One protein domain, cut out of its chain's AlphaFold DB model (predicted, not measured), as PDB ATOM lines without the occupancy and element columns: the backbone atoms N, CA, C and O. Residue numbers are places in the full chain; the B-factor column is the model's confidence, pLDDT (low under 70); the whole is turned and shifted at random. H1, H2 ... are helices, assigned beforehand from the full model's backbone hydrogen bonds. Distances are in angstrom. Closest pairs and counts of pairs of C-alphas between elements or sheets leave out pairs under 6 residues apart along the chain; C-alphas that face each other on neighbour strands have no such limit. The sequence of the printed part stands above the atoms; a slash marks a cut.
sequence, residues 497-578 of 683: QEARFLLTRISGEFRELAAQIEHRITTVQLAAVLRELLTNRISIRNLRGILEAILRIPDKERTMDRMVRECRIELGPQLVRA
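What this domain is: This is residues 497 to 578 of the 683 residues of the protein "Type III secretion protein" of Paraburkholderia sacchari (UniProt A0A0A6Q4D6). The longest helix, H3, runs along the longest axis and joins H1, H2, H4 and H5 in a compact closed circuit of crossed helices, H1 and H2 at one end, short H6 at the other. The printed part has 82 residues, six named helices, H1 to H6, and no named strand: all helix. The radius of gyration of the C-alphas is 11.8 A; the spans are 32 by 29 by 20 A.

Where its parts are: H3, residues 523 to 535, measures 18.0 A. H1, residues 497 to 507, 15.1 A, begins at C-alpha 497 (97.358, 125.667, 151.747). H2 is residues 511 to 520, H4 543 to 552, H5 560 to 570. H6, 572 to 577, ends at C-alpha 577 (71.385, 134.246, 139.354).

How they stand to each other: H3 touches H1, about perpendicular at 79 degrees; closest C-alphas Ala 499 and Ala 527, 5.2 A. H3 touches H5 (Val 529, Val 564, 5.8 A). H5 touches H4 (Ile 546, Cys 567, 5.0 A), H4 touches H2 (Ile 517, Leu 551, 6.8 A). H1 and H2 form a hairpin. H6 touches no helix. In each helix every O i to N i+4 pair is within hydrogen-bond range.

The domain as a whole: The farthest C-alphas, His 519 and Ala 578, are 34.6 A apart. The printed part has no cut and no long link; no printed residue is under 70.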
ATOM      1  N   GLN A 497      96.619 126.169 152.904       87.75
ATOM      2  CA  GLN A 497      97.358 125.667 151.747       87.75
ATOM      3  C   GLN A 497      96.530 125.791 150.455       87.75
ATOM      4  O   GLN A 497      97.050 126.195 149.418       87.75
ATOM      5  N   GLU A 498      95.227 125.513 150.519       89.94
ATOM      6  CA  GLU A 498      94.274 125.700 149.420       89.94
ATOM      7  C   GLU A 498      94.169 127.185 149.049       89.94
ATOM      8  O   GLU A 498      94.269 127.539 147.874       89.94
ATOM      9  N   ALA A 499      94.073 128.072 150.046       93.25
ATOM     10  CA  ALA A 499      94.079 129.516 149.821       93.25
ATOM     11  C   ALA A 499      95.396 130.006 149.186       93.25
ATOM     12  O   ALA A 499      95.370 130.817 148.258       93.25
ATOM     13  N   ARG A 500      96.555 129.488 149.625       92.19
ATOM     14  CA  ARG A 500      97.860 129.806 149.017       92.19
ATOM     15  C   ARG A 500      97.939 129.339 147.567       92.19
ATOM     16  O   ARG A 500      98.456 130.066 146.718       92.19
ATOM     17  N   PHE A 501      97.426 128.147 147.279       91.88
ATOM     18  CA  PHE A 501      97.365 127.615 145.922       91.88
ATOM     19  C   PHE A 501      96.516 128.512 145.012       91.88
ATOM     20  O   PHE A 501      96.968 128.902 143.934       91.88
ATOM     21  N   LEU A 502      95.332 128.920 145.475       92.50
ATOM     22  CA  LEU A 502      94.458 129.846 144.754       92.50
ATOM     23  C   LEU A 502      95.132 131.211 144.502       92.50
ATOM     24  O   LEU A 502      95.084 131.714 143.378       92.50
ATOM     25  N   LEU A 503      95.833 131.770 145.498       93.00
ATOM     26  CA  LEU A 503      96.624 133.003 145.350       93.00
ATOM     27  C   LEU A 503      97.770 132.863 144.343       93.00
ATOM     28  O   LEU A 503      98.021 133.766 143.547       93.00
ATOM     29  N   THR A 504      98.449 131.718 144.334       91.62
ATOM     30  CA  THR A 504      99.540 131.447 143.388       91.62
ATOM     31  C   THR A 504      98.994 131.340 141.965       91.62
ATOM     32  O   THR A 504      99.576 131.883 141.029       91.62
ATOM     33  N   ARG A 505      97.835 130.694 141.797       90.75
ATOM     34  CA  ARG A 505      97.167 130.557 140.500       90.75
ATOM     35  C   ARG A 505      96.744 131.913 139.940       90.75
ATOM     36  O   ARG A 505      97.045 132.204 138.787       90.75
ATOM     37  N   ILE A 506      96.106 132.758 140.752       92.38
ATOM     38  CA  ILE A 506      95.684 134.090 140.300       92.38
ATOM     39  C   ILE A 506      96.873 135.029 140.070       92.38
ATOM     40  O   ILE A 506      96.808 135.860 139.173       92.38
ATOM     41  N   SER A 507      97.990 134.853 140.786       90.81
ATOM     42  CA  SER A 507      99.242 135.598 140.549       90.81
ATOM     43  C   SER A 507      99.820 135.407 139.145       90.81
ATOM     44  O   SER A 507     100.576 136.261 138.677       90.81
ATOM     45  N   GLY A 508      99.479 134.302 138.471       90.31
ATOM     46  CA  GLY A 508      99.867 134.057 137.083       90.31
ATOM     47  C   GLY A 508      99.267 135.072 136.106       90.31
ATOM     48  O   GLY A 508      99.937 135.460 135.153       90.31
ATOM     49  N   GLU A 509      98.044 135.541 136.375       91.00
ATOM     50  CA  GLU A 509      97.305 136.487 135.524       91.00
ATOM     51  C   GLU A 509      97.252 137.902 136.128       91.00
ATOM     52  O   GLU A 509      97.455 138.890 135.426       91.00
ATOM     53  N   PHE A 510      97.045 138.016 137.443       93.94
ATOM     54  CA  PHE A 510      96.851 139.269 138.182       93.94
ATOM     55  C   PHE A 510      97.906 139.439 139.286       93.94
ATOM     56  O   PHE A 510      97.590 139.528 140.474       93.94
ATOM     57  N   ARG A 511      99.187 139.485 138.895       92.75
ATOM     58  CA  ARG A 511     100.326 139.568 139.830       92.75
ATOM     59  C   ARG A 511     100.234 140.746 140.805       92.75
ATOM     60  O   ARG A 511     100.509 140.577 141.987       92.75
ATOM     61  N   GLU A 512      99.845 141.925 140.320       93.69
ATOM     62  CA  GLU A 512      99.744 143.128 141.154       93.69
ATOM     63  C   GLU A 512      98.644 142.999 142.217       93.69
ATOM     64  O   GLU A 512      98.877 143.303 143.384       93.69
ATOM     65  N   LEU A 513      97.474 142.471 141.839       92.62
ATOM     66  CA  LEU A 513      96.356 142.235 142.758       92.62
ATOM     67  C   LEU A 513      96.746 141.263 143.879       92.62
ATOM     68  O   LEU A 513      96.464 141.518 145.050       92.62
ATOM     69  N   ALA A 514      97.418 140.165 143.522       93.06
ATOM     70  CA  ALA A 514      97.874 139.176 144.490       93.06
ATOM     71  C   ALA A 514      98.914 139.762 145.458       93.06
ATOM     72  O   ALA A 514      98.765 139.605 146.668       93.06
ATOM     73  N   ALA A 515      99.898 140.511 144.949       92.56
ATOM     74  CA  ALA A 515     100.898 141.179 145.782       92.56
ATOM     75  C   ALA A 515     100.257 142.186 146.754       92.56
ATOM     76  O   ALA A 515     100.569 142.190 147.943       92.56
ATOM     77  N   GLN A 516      99.307 143.004 146.283       93.31
ATOM     78  CA  GLN A 516      98.592 143.945 147.149       93.31
ATOM     79  C   GLN A 516      97.818 143.229 148.263       93.31
ATOM     80  O   GLN A 516      97.854 143.678 149.408       93.31
ATOM     81  N   ILE A 517      97.151 142.112 147.960       93.56
ATOM     82  CA  ILE A 517      96.439 141.313 148.966       93.56
ATOM     83  C   ILE A 517      97.387 140.715 150.003       93.56
ATOM     84  O   ILE A 517      97.089 140.798 151.193       93.56
ATOM     85  N   GLU A 518      98.525 140.164 149.578       91.88
ATOM     86  CA  GLU A 518      99.520 139.581 150.487       91.88
ATOM     87  C   GLU A 518     100.100 140.610 151.470       91.88
ATOM     88  O   GLU A 518     100.439 140.258 152.598       91.88
ATOM     89  N   HIS A 519     100.148 141.892 151.090       90.31
ATOM     90  CA  HIS A 519     100.525 142.985 151.993       90.31
ATOM     91  C   HIS A 519      99.409 143.414 152.959       90.31
ATOM     92  O   HIS A 519      99.689 144.075 153.959       90.31
ATOM     93  N   ARG A 520      98.144 143.094 152.659       90.25
ATOM     94  CA  ARG A 520      96.960 143.615 153.366       90.25
ATOM     95  C   ARG A 520      96.341 142.616 154.335       90.25
ATOM     96  O   ARG A 520      95.811 143.040 155.361       90.25
ATOM     97  N   ILE A 521      96.363 141.326 153.997       93.31
ATOM     98  CA  ILE A 521      95.818 140.239 154.818       93.31
ATOM     99  C   ILE A 521      96.722 139.006 154.772       93.31
ATOM    100  O   ILE A 521      97.401 138.728 153.787       93.31
ATOM    101  N   THR A 522      96.692 138.217 155.842       94.56
ATOM    102  CA  THR A 522      97.397 136.930 155.890       94.56
ATOM    103  C   THR A 522      96.660 135.863 155.077       94.56
ATOM    104  O   THR A 522      95.436 135.890 154.935       94.56
ATOM    105  N   THR A 523      97.382 134.838 154.613       94.00
ATOM    106  CA  THR A 523      96.763 133.675 153.949       94.00
ATOM    107  C   THR A 523      95.758 132.949 154.853       94.00
ATOM    108  O   THR A 523      94.793 132.375 154.359       94.00
ATOM    109  N   VAL A 524      95.935 133.007 156.180       94.44
ATOM    110  CA  VAL A 524      94.987 132.447 157.159       94.44
ATOM    111  C   VAL A 524      93.665 133.217 157.152       94.44
ATOM    112  O   VAL A 524      92.604 132.600 157.109       94.44
ATOM    113  N   GLN A 525      93.716 134.553 157.136       93.50
ATOM    114  CA  GLN A 525      92.516 135.391 157.027       93.50
ATOM    115  C   GLN A 525      91.797 135.162 155.698       93.50
ATOM    116  O   GLN A 525      90.581 135.003 155.696       93.50
ATOM    117  N   LEU A 526      92.538 135.073 154.587       95.44
ATOM    118  CA  LEU A 526      91.944 134.749 153.289       95.44
ATOM    119  C   LEU A 526      91.258 133.376 153.312       95.44
ATOM    120  O   LEU A 526      90.121 133.261 152.867       95.44
ATOM    121  N   ALA A 527      91.922 132.350 153.853       94.56
ATOM    122  CA  ALA A 527      91.344 131.014 153.974       94.56
ATOM    123  C   ALA A 527      90.044 131.024 154.789       94.56
ATOM    124  O   ALA A 527      89.082 130.372 154.399       94.56
ATOM    125  N   ALA A 528      89.988 131.794 155.877       93.38
ATOM    126  CA  ALA A 528      88.783 131.932 156.687       93.38
ATOM    127  C   ALA A 528      87.647 132.676 155.954       93.38
ATOM    128  O   ALA A 528      86.511 132.219 156.014       93.38
ATOM    129  N   VAL A 529      87.943 133.733 155.181       94.75
ATOM    130  CA  VAL A 529      86.937 134.402 154.328       94.75
ATOM    131  C   VAL A 529      86.391 133.437 153.272       94.75
ATOM    132  O   VAL A 529      85.178 133.296 153.131       94.75
ATOM    133  N   LEU A 530      87.270 132.740 152.541       95.12
ATOM    134  CA  LEU A 530      86.868 131.767 151.518       95.12
ATOM    135  C   LEU A 530      86.052 130.619 152.123       95.12
ATOM    136  O   LEU A 530      85.053 130.203 151.541       95.12
ATOM    137  N   ARG A 531      86.449 130.136 153.304       93.06
ATOM    138  CA  ARG A 531      85.720 129.112 154.054       93.06
ATOM    139  C   ARG A 531      84.313 129.573 154.407       93.06
ATOM    140  O   ARG A 531      83.375 128.821 154.175       93.06
ATOM    141  N   GLU A 532      84.156 130.791 154.913       90.25
ATOM    142  CA  GLU A 532      82.846 131.321 155.297       90.25
ATOM    143  C   GLU A 532      81.923 131.505 154.084       90.25
ATOM    144  O   GLU A 532      80.747 131.139 154.128       90.25
ATOM    145  N   LEU A 533      82.459 131.978 152.952       91.31
ATOM    146  CA  LEU A 533      81.714 132.029 151.688       91.31
ATOM    147  C   LEU A 533      81.223 130.630 151.278       91.31
ATOM    148  O   LEU A 533      80.052 130.467 150.933       91.31
ATOM    149  N   LEU A 534      82.078 129.611 151.385       90.06
ATOM    150  CA  LEU A 534      81.728 128.230 151.053       90.06
ATOM    151  C   LEU A 534      80.734 127.600 152.043       90.06
ATOM    152  O   LEU A 534      79.851 126.862 151.609       90.06
ATOM    153  N   THR A 535      80.806 127.925 153.339       86.25
ATOM    154  CA  THR A 535      79.802 127.528 154.348       86.25
ATOM    155  C   THR A 535      78.413 128.042 153.966       86.25
ATOM    156  O   THR A 535      77.428 127.313 154.056       86.25
ATOM    157  N   ASN A 536      78.341 129.270 153.444       81.56
ATOM    158  CA  ASN A 536      77.117 129.870 152.909       81.56
ATOM    159  C   ASN A 536      76.811 129.410 151.459       81.56
ATOM    160  O   ASN A 536      76.034 130.055 150.761       81.56
ATOM    161  N   ARG A 537      77.435 128.318 150.982       82.19
ATOM    162  CA  ARG A 537      77.280 127.726 149.634       82.19
ATOM    163  C   ARG A 537      77.557 128.685 148.472       82.19
ATOM    164  O   ARG A 537      77.023 128.524 147.375       82.19
ATOM    165  N   ILE A 538      78.431 129.663 148.685       88.81
ATOM    166  CA  ILE A 538      78.827 130.622 147.659       88.81
ATOM    167  C   ILE A 538      80.061 130.099 146.933       88.81
ATOM    168  O   ILE A 538      81.094 129.835 147.541       88.81
ATOM    169  N   SER A 539      79.969 129.995 145.607       90.69
ATOM    170  CA  SER A 539      81.117 129.639 144.773       90.69
ATOM    171  C   SER A 539      82.183 130.736 144.799       90.69
ATOM    172  O   SER A 539      81.891 131.907 144.541       90.69
ATOM    173  N   ILE A 540      83.430 130.341 145.058       93.81
ATOM    174  CA  ILE A 540      84.604 131.222 145.141       93.81
ATOM    175  C   ILE A 540      85.354 131.344 143.808       93.81
ATOM    176  O   ILE A 540      86.479 131.838 143.754       93.81
ATOM    177  N   ARG A 541      84.734 130.904 142.707       91.50
ATOM    178  CA  ARG A 541      85.340 130.910 141.369       91.50
ATOM    179  C   ARG A 541      85.766 132.308 140.914       91.50
ATOM    180  O   ARG A 541      86.807 132.451 140.278       91.50
ATOM    181  N   ASN A 542      84.983 133.342 141.230       93.00
ATOM    182  CA  ASN A 542      85.349 134.732 140.943       93.00
ATOM    183  C   ASN A 542      86.318 135.279 142.005       93.00
ATOM    184  O   ASN A 542      86.013 136.230 142.727       93.00
ATOM    185  N   LEU A 543      87.500 134.666 142.092       94.19
ATOM    186  CA  LEU A 543      88.516 135.037 143.073       94.19
ATOM    187  C   LEU A 543      88.997 136.480 142.877       94.19
ATOM    188  O   LEU A 543      89.231 137.173 143.859       94.19
ATOM    189  N   ARG A 544      89.068 136.973 141.632       95.31
ATOM    190  CA  ARG A 544      89.405 138.377 141.342       95.31
ATOM    191  C   ARG A 544      88.465 139.343 142.065       95.31
ATOM    192  O   ARG A 544      88.945 140.222 142.771       95.31
ATOM    193  N   GLY A 545      87.150 139.148 141.930       94.94
ATOM    194  CA  GLY A 545      86.151 139.979 142.607       94.94
ATOM    195  C   GLY A 545      86.289 139.918 144.129       94.94
ATOM    196  O   GLY A 545      86.313 140.954 144.784       94.94
ATOM    197  N   ILE A 546      86.486 138.718 144.689       96.19
ATOM    198  CA  ILE A 546      86.706 138.528 146.134       96.19
ATOM    199  C   ILE A 546      87.915 139.346 146.615       96.19
ATOM    200  O   ILE A 546      87.816 140.089 147.590       96.19
ATOM    201  N   LEU A 547      89.050 139.253 145.921       96.38
ATOM    202  CA  LEU A 547      90.262 139.986 146.287       96.38
ATOM    203  C   LEU A 547      90.085 141.508 146.146       96.38
ATOM    204  O   LEU A 547      90.476 142.256 147.040       96.38
ATOM    205  N   GLU A 548      89.453 141.985 145.071       95.75
ATOM    206  CA  GLU A 548      89.163 143.414 144.890       95.75
ATOM    207  C   GLU A 548      88.218 143.962 145.971       95.75
ATOM    208  O   GLU A 548      88.408 145.084 146.445       95.75
ATOM    209  N   ALA A 549      87.220 143.179 146.388       95.12
ATOM    210  CA  ALA A 549      86.301 143.549 147.460       95.12
ATOM    211  C   ALA A 549      87.035 143.705 148.801       95.12
ATOM    212  O   ALA A 549      86.828 144.689 149.510       95.12
ATOM    213  N   ILE A 550      87.955 142.787 149.120       95.62
ATOM    214  CA  ILE A 550      88.773 142.863 150.339       95.62
ATOM    215  C   ILE A 550      89.673 144.108 150.329       95.62
ATOM    216  O   ILE A 550      89.803 144.788 151.352       95.62
ATOM    217  N   LEU A 551      90.283 144.438 149.183       94.00
ATOM    218  CA  LEU A 551      91.167 145.603 149.059       94.00
ATOM    219  C   LEU A 551      90.441 146.944 149.209       94.00
ATOM    220  O   LEU A 551      91.050 147.898 149.696       94.00
ATOM    221  N   ARG A 552      89.159 147.025 148.831       93.50
ATOM    222  CA  ARG A 552      88.341 148.241 148.996       93.50
ATOM    223  C   ARG A 552      88.092 148.603 150.461       93.50
ATOM    224  O   ARG A 552      87.823 149.766 150.755       93.50
ATOM    225  N   ILE A 553      88.184 147.640 151.379       93.62
ATOM    226  CA  ILE A 553      87.924 147.876 152.801       93.62
ATOM    227  C   ILE A 553      89.094 148.659 153.419       93.62
ATOM    228  O   ILE A 553      90.244 148.218 153.291       93.62
ATOM    229  N   PRO A 554      88.845 149.775 154.131       91.38
ATOM    230  CA  PRO A 554      89.880 150.503 154.867       91.38
ATOM    231  C   PRO A 554      90.582 149.627 155.915       91.38
ATOM    232  O   PRO A 554      89.936 148.825 156.587       91.38
ATOM    233  N   ASP A 555      91.893 149.812 156.119       84.88
ATOM    234  CA  ASP A 555      92.715 148.940 156.982       84.88
ATOM    235  C   ASP A 555      92.157 148.787 158.418       84.88
ATOM    236  O   ASP A 555      92.236 147.708 158.998       84.88
ATOM    237  N   LYS A 556      91.548 149.842 158.983       84.44
ATOM    238  CA  LYS A 556      91.000 149.853 160.356       84.44
ATOM    239  C   LYS A 556      89.673 149.100 160.520       84.44
ATOM    240  O   LYS A 556      89.273 148.839 161.648       84.44
ATOM    241  N   GLU A 557      88.997 148.768 159.423       84.75
ATOM    242  CA  GLU A 557      87.656 148.161 159.424       84.75
ATOM    243  C   GLU A 557      87.658 146.702 158.938       84.75
ATOM    244  O   GLU A 557      86.595 146.100 158.784       84.75
ATOM    245  N   ARG A 558      88.832 146.106 158.679       84.56
ATOM    246  CA  ARG A 558      88.954 144.731 158.161       84.56
ATOM    247  C   ARG A 558      88.720 143.668 159.235       84.56
ATOM    248  O   ARG A 558      89.639 142.972 159.659       84.56
ATOM    249  N   THR A 559      87.470 143.518 159.647       88.12
ATOM    250  CA  THR A 559      87.001 142.354 160.407       88.12
ATOM    251  C   THR A 559      86.581 141.226 159.460       88.12
ATOM    252  O   THR A 559      86.319 141.465 158.278       88.12
ATOM    253  N   MET A 560      86.522 139.986 159.962       87.12
ATOM    254  CA  MET A 560      86.083 138.822 159.175       87.12
ATOM    255  C   MET A 560      84.703 139.061 158.552       87.12
ATOM    256  O   MET A 560      84.554 138.984 157.334       87.12
ATOM    257  N   ASP A 561      83.735 139.470 159.371       83.81
ATOM    258  CA  ASP A 561      82.361 139.738 158.939       83.81
ATOM    259  C   ASP A 561      82.288 140.832 157.875       83.81
ATOM    260  O   ASP A 561      81.544 140.709 156.901       83.81
ATOM    261  N   ARG A 562      83.095 141.895 158.016       88.62
ATOM    262  CA  ARG A 562      83.164 142.970 157.021       88.62
ATOM    263  C   ARG A 562      83.727 142.465 155.699       88.62
ATOM    264  O   ARG A 562      83.163 142.785 154.657       88.62
ATOM    265  N   MET A 563      84.800 141.674 155.729       92.81
ATOM    266  CA  MET A 563      85.385 141.086 154.522       92.81
ATOM    267  C   MET A 563      84.399 140.164 153.810       92.81
ATOM    268  O   MET A 563      84.189 140.313 152.608       92.81
ATOM    269  N   VAL A 564      83.745 139.259 154.544       91.81
ATOM    270  CA  VAL A 564      82.733 138.350 153.987       91.81
ATOM    271  C   VAL A 564      81.566 139.143 153.398       91.81
ATOM    272  O   VAL A 564      81.145 138.851 152.281       91.81
ATOM    273  N   ARG A 565      81.084 140.181 154.092       89.31
ATOM    274  CA  ARG A 565      80.010 141.056 153.605       89.31
ATOM    275  C   ARG A 565      80.359 141.723 152.277       89.31
ATOM    276  O   ARG A 565      79.587 141.603 151.332       89.31
ATOM    277  N   GLU A 566      81.508 142.391 152.179       92.44
ATOM    278  CA  GLU A 566      81.903 143.047 150.922       92.44
ATOM    279  C   GLU A 566      82.109 142.038 149.789       92.44
ATOM    280  O   GLU A 566      81.694 142.286 148.659       92.44
ATOM    281  N   CYS A 567      82.686 140.868 150.088       95.06
ATOM    282  CA  CYS A 567      82.823 139.802 149.099       95.06
ATOM    283  C   CYS A 567      81.456 139.329 148.593       95.06
ATOM    284  O   CYS A 567      81.290 139.109 147.398       95.06
ATOM    285  N   ARG A 568      80.459 139.191 149.474       92.31
ATOM    286  CA  ARG A 568      79.097 138.802 149.084       92.31
ATOM    287  C   ARG A 568      78.414 139.851 148.215       92.31
ATOM    288  O   ARG A 568      77.793 139.472 147.227       92.31
ATOM    289  N   ILE A 569      78.568 141.136 148.537       91.25
ATOM    290  CA  ILE A 569      78.046 142.242 147.719       91.25
ATOM    291  C   ILE A 569      78.658 142.190 146.315       91.25
ATOM    292  O   ILE A 569      77.934 142.223 145.321       91.25
ATOM    293  N   GLU A 570      79.979 142.020 146.222       93.19
ATOM    294  CA  GLU A 570      80.677 141.895 144.938       93.19
ATOM    295  C   GLU A 570      80.233 140.653 144.143       93.19
ATOM    296  O   GLU A 570      80.104 140.689 142.918       93.19
ATOM    297  N   LEU A 571      79.950 139.548 144.837       92.56
ATOM    298  CA  LEU A 571      79.419 138.314 144.253       92.56
ATOM    299  C   LEU A 571      77.894 138.345 144.043       92.56
ATOM    300  O   LEU A 571      77.334 137.364 143.550       92.56
ATOM    301  N   GLY A 572      77.218 139.454 144.345       89.38
ATOM    302  CA  GLY A 572      75.768 139.625 144.232       89.38
ATOM    303  C   GLY A 572      75.159 139.128 142.912       89.38
ATOM    304  O   GLY A 572      74.222 138.323 142.944       89.38
ATOM    305  N   PRO A 573      75.717 139.485 141.734       86.81
ATOM    306  CA  PRO A 573      75.238 138.972 140.448       86.81
ATOM    307  C   PRO A 573      75.243 137.438 140.347       86.81
ATOM    308  O   PRO A 573      74.378 136.860 139.692       86.81
ATOM    309  N   GLN A 574      76.202 136.771 140.995       87.31
ATOM    310  CA  GLN A 574      76.303 135.312 141.031       87.31
ATOM    311  C   GLN A 574      75.287 134.700 142.002       87.31
ATOM    312  O   GLN A 574      74.660 133.699 141.660       87.31
ATOM    313  N   LEU A 575      75.107 135.301 143.183       87.06
ATOM    314  CA  LEU A 575      74.164 134.840 144.209       87.06
ATOM    315  C   LEU A 575      72.723 134.878 143.702       87.06
ATOM    316  O   LEU A 575      71.977 133.906 143.793       87.06
ATOM    317  N   VAL A 576      72.351 136.003 143.100       87.44
ATOM    318  CA  VAL A 576      70.994 136.262 142.618       87.44
ATOM    319  C   VAL A 576      70.628 135.389 141.417       87.44
ATOM    320  O   VAL A 576      69.458 135.053 141.230       87.44
ATOM    321  N   ARG A 577      71.613 134.978 140.608       84.56
ATOM    322  CA  ARG A 577      71.385 134.246 139.354       84.56
ATOM    323  C   ARG A 577      70.559 132.970 139.530       84.56
ATOM    324  O   ARG A 577      69.791 132.647 138.630       84.56
ATOM    325  N   ALA A 578      70.713 132.260 140.647       79.44
ATOM    326  CA  ALA A 578      69.980 131.020 140.924       79.44
ATOM    327  C   ALA A 578      68.493 131.247 141.267       79.44
ATOM    328  O   ALA A 578      67.693 130.319 141.156       79.44
TER     329      ALA A 578